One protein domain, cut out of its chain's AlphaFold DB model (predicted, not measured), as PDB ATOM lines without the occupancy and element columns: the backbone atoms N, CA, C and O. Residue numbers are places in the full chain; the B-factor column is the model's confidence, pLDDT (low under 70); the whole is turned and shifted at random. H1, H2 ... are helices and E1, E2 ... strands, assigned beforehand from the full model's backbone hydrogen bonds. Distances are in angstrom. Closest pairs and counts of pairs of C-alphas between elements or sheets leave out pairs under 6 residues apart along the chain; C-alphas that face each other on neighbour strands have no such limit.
ATOM      1  N   GLN A  12      27.819 -58.018  20.002       98.06
ATOM      2  CA  GLN A  12      27.067 -59.100  19.359       98.06
ATOM      3  C   GLN A  12      26.532 -58.710  17.977       98.06
ATOM      4  O   GLN A  12      26.634 -59.496  17.038       98.06
ATOM      5  N   GLN A  13      25.994 -57.495  17.824       98.06
ATOM      6  CA  GLN A  13      25.535 -56.999  16.523       98.06
ATOM      7  C   GLN A  13      26.701 -56.816  15.546       98.06
ATOM      8  O   GLN A  13      26.554 -57.102  14.358       98.06
ATOM      9  N   ILE A  14      27.861 -56.369  16.037       97.38
ATOM     10  CA  ILE A  14      29.088 -56.264  15.239       97.38
ATOM     11  C   ILE A  14      29.540 -57.658  14.782       97.38
ATOM     12  O   ILE A  14      29.737 -57.861  13.587       97.38
ATOM     13  N   ASN A  15      29.620 -58.629  15.695       97.75
ATOM     14  CA  ASN A  15      29.992 -60.013  15.387       97.75
ATOM     15  C   ASN A  15      29.030 -60.664  14.382       97.75
ATOM     16  O   ASN A  15      29.479 -61.306  13.436       97.75
ATOM     17  N   GLY A  16      27.719 -60.444  14.531       97.88
ATOM     18  CA  GLY A  16      26.723 -60.900  13.558       97.88
ATOM     19  C   GLY A  16      26.978 -60.320  12.167       97.88
ATOM     20  O   GLY A  16      27.081 -61.059  11.195       97.88
ATOM     21  N   ARG A  17      27.205 -59.003  12.073       97.31
ATOM     22  CA  ARG A  17      27.513 -58.342  10.795       97.31
ATOM     23  C   ARG A  17      28.827 -58.810  10.173       97.31
ATOM     24  O   ARG A  17      28.899 -58.854   8.951       97.31
ATOM     25  N   ILE A  18      29.847 -59.116  10.975       97.38
ATOM     26  CA  ILE A  18      31.111 -59.690  10.488       97.38
ATOM     27  C   ILE A  18      30.824 -61.043   9.841       97.38
ATOM     28  O   ILE A  18      31.137 -61.223   8.669       97.38
ATOM     29  N   LYS A  19      30.144 -61.940  10.562       97.12
ATOM     30  CA  LYS A  19      29.781 -63.271  10.065       97.12
ATOM     31  C   LYS A  19      28.946 -63.220   8.782       97.12
ATOM     32  O   LYS A  19      29.137 -64.045   7.897       97.12
ATOM     33  N   ASP A  20      28.031 -62.258   8.684       98.06
ATOM     34  CA  ASP A  20      27.128 -62.133   7.538       98.06
ATOM     35  C   ASP A  20      27.798 -61.530   6.291       98.06
ATOM     36  O   ASP A  20      27.275 -61.681   5.188       98.06
ATOM     37  N   ARG A  21      28.898 -60.777   6.446       97.56
ATOM     38  CA  ARG A  21      29.439 -59.912   5.377       97.56
ATOM     39  C   ARG A  21      30.904 -60.154   5.032       97.56
ATOM     40  O   ARG A  21      31.353 -59.641   4.012       97.56
ATOM     41  N   ILE A  22      31.654 -60.848   5.880       97.00
ATOM     42  CA  ILE A  22      33.089 -61.077   5.706       97.00
ATOM     43  C   ILE A  22      33.320 -62.577   5.546       97.00
ATOM     44  O   ILE A  22      32.907 -63.372   6.385       97.00
ATOM     45  N   GLU A  23      33.983 -62.952   4.455       95.56
ATOM     46  CA  GLU A  23      34.389 -64.332   4.206       95.56
ATOM     47  C   GLU A  23      35.696 -64.648   4.942       95.56
ATOM     48  O   GLU A  23      36.676 -63.906   4.849       95.56
ATOM     49  N   GLY A  24      35.719 -65.779   5.648       91.94
ATOM     50  CA  GLY A  24      36.855 -66.183   6.477       91.94
ATOM     51  C   GLY A  24      36.860 -65.527   7.861       91.94
ATOM     52  O   GLY A  24      35.890 -64.905   8.283       91.94
ATOM     53  N   GLU A  25      37.965 -65.702   8.586       90.88
ATOM     54  CA  GLU A  25      38.108 -65.238   9.969       90.88
ATOM     55  C   GLU A  25      38.989 -63.988  10.051       90.88
ATOM     56  O   GLU A  25      40.072 -63.919   9.460       90.88
ATOM     57  N   LEU A  26      38.541 -62.997  10.824       95.62
ATOM     58  CA  LEU A  26      39.336 -61.809  11.121       95.62
ATOM     59  C   LEU A  26      40.438 -62.149  12.129       95.62
ATOM     60  O   LEU A  26      40.202 -62.769  13.159       95.62
ATOM     61  N   VAL A  27      41.655 -61.677  11.858       96.19
ATOM     62  CA  VAL A  27      42.848 -62.041  12.648       96.19
ATOM     63  C   VAL A  27      42.992 -61.214  13.935       96.19
ATOM     64  O   VAL A  27      43.718 -61.599  14.846       96.19
ATOM     65  N   TYR A  28      42.311 -60.068  14.027       95.25
ATOM     66  CA  TYR A  28      42.461 -59.130  15.150       95.25
ATOM     67  C   TYR A  28      41.131 -58.557  15.655       95.25
ATOM     68  O   TYR A  28      40.911 -58.432  16.861       95.25
ATOM     69  N   LEU A  29      40.236 -58.197  14.734       96.62
ATOM     70  CA  LEU A  29      38.999 -57.501  15.068       96.62
ATOM     71  C   LEU A  29      37.840 -58.479  15.270       96.62
ATOM     72  O   LEU A  29      37.532 -59.284  14.400       96.62
ATOM     73  N   ASN A  30      37.158 -58.323  16.397       96.69
ATOM     74  CA  ASN A  30      35.811 -58.812  16.666       96.69
ATOM     75  C   ASN A  30      35.032 -57.679  17.365       96.69
ATOM     76  O   ASN A  30      35.564 -56.582  17.571       96.69
ATOM     77  N   GLY A  31      33.769 -57.914  17.702       97.25
ATOM     78  CA  GLY A  31      32.912 -56.929  18.353       97.25
ATOM     79  C   GLY A  31      33.508 -56.410  19.659       97.25
ATOM     80  O   GLY A  31      33.572 -55.202  19.870       97.25
ATOM     81  N   GLU A  32      34.005 -57.301  20.507       98.00
ATOM     82  CA  GLU A  32      34.607 -56.979  21.797       98.00
ATOM     83  C   GLU A  32      35.894 -56.156  21.636       98.00
ATOM     84  O   GLU A  32      36.064 -55.134  22.303       98.00
ATOM     85  N   SER A  33      36.771 -56.541  20.706       97.75
ATOM     86  CA  SER A  33      37.994 -55.813  20.359       97.75
ATOM     87  C   SER A  33      37.683 -54.411  19.838       97.75
ATOM     88  O   SER A  33      38.384 -53.462  20.192       97.75
ATOM     89  N   LEU A  34      36.630 -54.248  19.027       96.19
ATOM     90  CA  LEU A  34      36.235 -52.939  18.509       96.19
ATOM     91  C   LEU A  34      35.723 -52.031  19.634       96.19
ATOM     92  O   LEU A  34      36.200 -50.905  19.766       96.19
ATOM     93  N   ILE A  35      34.821 -52.535  20.485       96.62
ATOM     94  CA  ILE A  35      34.306 -51.784  21.642       96.62
ATOM     95  C   ILE A  35      35.444 -51.403  22.598       96.62
ATOM     96  O   ILE A  35      35.534 -50.250  23.032       96.62
ATOM     97  N   SER A  36      36.359 -52.336  22.872       97.06
ATOM     98  CA  SER A  36      37.556 -52.091  23.679       97.06
ATOM     99  C   SER A  36      38.427 -50.983  23.075       97.06
ATOM    100  O   SER A  36      38.789 -50.036  23.767       97.06
ATOM    101  N   SER A  37      38.663 -51.018  21.760       96.00
ATOM    102  CA  SER A  37      39.459 -50.003  21.053       96.00
ATOM    103  C   SER A  37      38.831 -48.606  21.099       96.00
ATOM    104  O   SER A  37      39.543 -47.604  21.071       96.00
ATOM    105  N   THR A  38      37.500 -48.523  21.185       94.94
ATOM    106  CA  THR A  38      36.775 -47.252  21.348       94.94
ATOM    107  C   THR A  38      36.642 -46.796  22.805       94.94
ATOM    108  O   THR A  38      36.232 -45.663  23.057       94.94
ATOM    109  N   THR A  39      37.012 -47.640  23.770       96.25
ATOM    110  CA  THR A  39      37.002 -47.306  25.197       96.25
ATOM    111  C   THR A  39      38.348 -46.700  25.585       96.25
ATOM    112  O   THR A  39      39.346 -47.392  25.769       96.25
ATOM    113  N   LEU A  40      38.387 -45.376  25.705       97.75
ATOM    114  CA  LEU A  40      39.623 -44.643  25.972       97.75
ATOM    115  C   LEU A  40      39.957 -44.604  27.467       97.75
ATOM    116  O   LEU A  40      39.075 -44.536  28.323       97.75
ATOM    117  N   ASN A  41      41.253 -44.570  27.792       98.06
ATOM    118  CA  ASN A  41      41.681 -44.318  29.167       98.06
ATOM    119  C   ASN A  41      41.334 -42.880  29.601       98.06
ATOM    120  O   ASN A  41      41.118 -41.990  28.775       98.06
ATOM    121  N   LYS A  42      41.350 -42.636  30.917       98.12
ATOM    122  CA  LYS A  42      40.981 -41.340  31.506       98.12
ATOM    123  C   LYS A  42      41.753 -40.158  30.909       98.12
ATOM    124  O   LYS A  42      41.163 -39.113  30.660       98.12
ATOM    125  N   SER A  43      43.061 -40.307  30.705       98.31
ATOM    126  CA  SER A  43      43.918 -39.208  30.253       98.31
ATOM    127  C   SER A  43      43.633 -38.829  28.803       98.31
ATOM    128  O   SER A  43      43.466 -37.647  28.512       98.31
ATOM    129  N   VAL A  44      43.524 -39.815  27.912       97.81
ATOM    130  CA  VAL A  44      43.232 -39.585  26.492       97.81
ATOM    131  C   VAL A  44      41.810 -39.055  26.321       97.81
ATOM    132  O   VAL A  44      41.606 -38.086  25.598       97.81
ATOM    133  N   HIS A  45      40.841 -39.627  27.042       98.06
ATOM    134  CA  HIS A  45      39.459 -39.154  27.024       98.06
ATOM    135  C   HIS A  45      39.354 -37.683  27.445       98.06
ATOM    136  O   HIS A  45      38.759 -36.881  26.730       98.06
ATOM    137  N   GLN A  46      39.989 -37.307  28.561       98.31
ATOM    138  CA  GLN A  46      39.970 -35.922  29.031       98.31
ATOM    139  C   GLN A  46      40.697 -34.974  28.073       98.31
ATOM    140  O   GLN A  46      40.248 -33.847  27.881       98.31
ATOM    141  N   SER A  47      41.802 -35.417  27.464       97.81
ATOM    142  CA  SER A  47      42.532 -34.615  26.481       97.81
ATOM    143  C   SER A  47      41.673 -34.309  25.258       97.81
ATOM    144  O   SER A  47      41.673 -33.174  24.805       97.81
ATOM    145  N   LEU A  48      40.929 -35.297  24.748       97.00
ATOM    146  CA  LEU A  48      40.032 -35.103  23.606       97.00
ATOM    147  C   LEU A  48      38.836 -34.217  23.959       97.00
ATOM    148  O   LEU A  48      38.462 -33.372  23.157       97.00
ATOM    149  N   LEU A  49      38.260 -34.376  25.157       97.75
ATOM    150  CA  LEU A  49      37.169 -33.512  25.627       97.75
ATOM    151  C   LEU A  49      37.589 -32.045  25.776       97.75
ATOM    152  O   LEU A  49      36.762 -31.157  25.608       97.75
ATOM    153  N   ASN A  50      38.855 -31.803  26.118       97.31
ATOM    154  CA  ASN A  50      39.392 -30.464  26.345       97.31
ATOM    155  C   ASN A  50      40.072 -29.863  25.104       97.31
ATOM    156  O   ASN A  50      40.560 -28.735  25.181       97.31
ATOM    157  N   GLU A  51      40.163 -30.597  23.992       95.44
ATOM    158  CA  GLU A  51      40.752 -30.077  22.761       95.44
ATOM    159  C   GLU A  51      39.845 -28.991  22.170       95.44
ATOM    160  O   GLU A  51      38.627 -29.137  22.099       95.44
ATOM    161  N   THR A  52      40.453 -27.880  21.762       94.81
ATOM    162  CA  THR A  52      39.743 -26.693  21.252       94.81
ATOM    163  C   THR A  52      40.160 -26.336  19.836       94.81
ATOM    164  O   THR A  52      39.494 -25.536  19.181       94.81
ATOM    165  N   HIS A  53      41.262 -26.905  19.356       91.75
ATOM    166  CA  HIS A  53      41.790 -26.573  18.053       91.75
ATOM    167  C   HIS A  53      40.998 -27.255  16.935       91.75
ATOM    168  O   HIS A  53      40.787 -28.469  16.940       91.75
ATOM    169  N   VAL A  54      40.614 -26.453  15.943       92.19
ATOM    170  CA  VAL A  54      39.942 -26.893  14.723       92.19
ATOM    171  C   VAL A  54      40.832 -26.518  13.550       92.19
ATOM    172  O   VAL A  54      41.139 -25.345  13.358       92.19
ATOM    173  N   TYR A  55      41.223 -27.513  12.757       90.62
ATOM    174  CA  TYR A  55      41.956 -27.270  11.521       90.62
ATOM    175  C   TYR A  55      41.061 -26.528  10.527       90.62
ATOM    176  O   TYR A  55      40.014 -27.039  10.126       90.62
ATOM    177  N   THR A  56      41.494 -25.338  10.125       92.69
ATOM    178  CA  THR A  56      40.877 -24.529   9.067       92.69
ATOM    179  C   THR A  56      41.929 -24.180   8.018       92.69
ATOM    180  O   THR A  56      43.115 -24.427   8.231       92.69
ATOM    181  N   GLU A  57      41.513 -23.625   6.880       90.81
ATOM    182  CA  GLU A  57      42.455 -23.186   5.839       90.81
ATOM    183  C   GLU A  57      43.417 -22.098   6.355       90.81
ATOM    184  O   GLU A  57      44.590 -22.104   5.987       90.81
ATOM    185  N   ASP A  58      42.949 -21.234   7.264       88.50
ATOM    186  CA  ASP A  58      43.718 -20.110   7.818       88.50
ATOM    187  C   ASP A  58      44.550 -20.469   9.072       88.50
ATOM    188  O   ASP A  58      45.522 -19.779   9.375       88.50
ATOM    189  N   ASP A  59      44.197 -21.533   9.807       84.38
ATOM    190  CA  ASP A  59      44.868 -21.977  11.052       84.38
ATOM    191  C   ASP A  59      45.239 -23.468  10.983       84.38
ATOM    192  O   ASP A  59      44.838 -24.295  11.807       84.38
ATOM    193  N   ALA A  60      45.980 -23.847   9.942       84.50
ATOM    194  CA  ALA A  60      46.500 -25.201   9.800       84.50
ATOM    195  C   ALA A  60      47.742 -25.414  10.687       84.50
ATOM    196  O   ALA A  60      48.740 -24.701  10.572       84.50
ATOM    197  N   ARG A  61      47.727 -26.447  11.540       82.12
ATOM    198  CA  ARG A  61      48.929 -26.896  12.267       82.12
ATOM    199  C   ARG A  61      49.735 -27.902  11.460       82.12
ATOM    200  O   ARG A  61      49.206 -28.836  10.862       82.12
ATOM    201  N   PHE A  62      51.049 -27.775  11.542       79.00
ATOM    202  CA  PHE A  62      51.973 -28.745  10.973       79.00
ATOM    203  C   PHE A  62      52.807 -29.365  12.088       79.00
ATOM    204  O   PHE A  62      53.189 -28.705  13.057       79.00
ATOM    205  N   ILE A  63      53.078 -30.660  11.962       80.50
ATOM    206  CA  ILE A  63      53.927 -31.381  12.905       80.50
ATOM    207  C   ILE A  63      55.359 -31.322  12.378       80.50
ATOM    208  O   ILE A  63      55.752 -32.104  11.515       80.50
ATOM    209  N   TYR A  64      56.142 -30.380  12.897       77.88
ATOM    210  CA  TYR A  64      57.572 -30.276  12.597       77.88
ATOM    211  C   TYR A  64      58.398 -31.179  13.521       77.88
ATOM    212  O   TYR A  64      57.857 -31.743  14.468       77.88
ATOM    213  N   GLY A  65      59.708 -31.302  13.261       73.44
ATOM    214  CA  GLY A  65      60.657 -32.299  13.801       73.44
ATOM    215  C   GLY A  65      60.734 -32.535  15.322       73.44
ATOM    216  O   GLY A  65      61.522 -33.367  15.762       73.44
ATOM    217  N   HIS A  66      59.909 -31.867  16.126       76.19
ATOM    218  CA  HIS A  66      59.679 -32.154  17.543       76.19
ATOM    219  C   HIS A  66      58.364 -32.901  17.830       76.19
ATOM    220  O   HIS A  66      58.021 -33.096  18.993       76.19
ATOM    221  N   GLY A  67      57.612 -33.311  16.803       79.75
ATOM    222  CA  GLY A  67      56.415 -34.146  16.958       79.75
ATOM    223  C   GLY A  67      55.223 -33.435  17.605       79.75
ATOM    224  O   GLY A  67      54.294 -34.094  18.064       79.75
ATOM    225  N   ARG A  68      55.237 -32.098  17.665       77.38
ATOM    226  CA  ARG A  68      54.154 -31.290  18.239       77.38
ATOM    227  C   ARG A  68      53.383 -30.594  17.129       77.38
ATOM    228  O   ARG A  68      53.987 -29.934  16.290       77.38
ATOM    229  N   ALA A  69      52.059 -30.707  17.170       74.88
ATOM    230  CA  ALA A  69      51.185 -29.856  16.377       74.88
ATOM    231  C   ALA A  69      51.161 -28.458  17.021       74.88
ATOM    232  O   ALA A  69      50.515 -28.259  18.050       74.88
ATOM    233  N   CYS A  70      51.902 -27.514  16.445       61.78
ATOM    234  CA  CYS A  70      51.905 -26.103  16.836       61.78
ATOM    235  C   CYS A  70      51.231 -25.274  15.732       61.78
ATOM    236  O   CYS A  70      51.315 -25.655  14.564       61.78
ATOM    237  N   CYS A  71      50.566 -24.169  16.095       58.56
ATOM    238  CA  CYS A  71      50.131 -23.163  15.114       58.56
ATOM    239  C   CYS A  71      51.363 -22.661  14.347       58.56
ATOM    240  O   CYS A  71      52.423 -22.489  14.961       58.56
ATOM    241  N   ALA A  72      51.231 -22.551  13.023       52.16
ATOM    242  CA  ALA A  72      52.284 -22.066  12.135       52.16
ATOM    243  C   ALA A  72      52.569 -20.574  12.355       52.16
ATOM    244  O   ALA A  72      51.626 -19.842  12.730       52.16
TER     245      ALA A  72
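Overview. This is residues 12 to 72 of the 72 residues of an uncharacterized protein of Arundo donax (UniProt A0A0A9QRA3). Helices H1, H2 and H3 are strung out without a shared core, and a hairpin, E1 and E2, ends the line. The printed part has 61 residues with three named helices, then two antiparallel strands; the class is mixed. It is extended, radius of gyration of the C-alphas 18.3 A, spanning 47 by 26 by 22 A.

Arrangement. Start at H1, residues 12 to 21: it touches H2, residues 31 to 38, at a steep tilt of 67 degrees, the C-alphas of Ile 14 and Gly 31 closest at 5.0 A. H3, residues 42 to 49, is apart from both; in these helices every O i to N i+4 pair is within hydrogen-bond range. E1, residues 61 to 64, and E2, residues 68 to 71, form a hairpin with no backbone N and O within that range.

Along the chain. Find C-alpha 12 at (27.067, -59.100, 19.359); H1 runs 14.2 A. E2 ends at C-alpha 71, (50.131, -23.163, 15.114).

Size, cuts and confidence. The printed part has no cut, the H3 to E1 link is long, and residues 70 to 72 are under pLDDT 70.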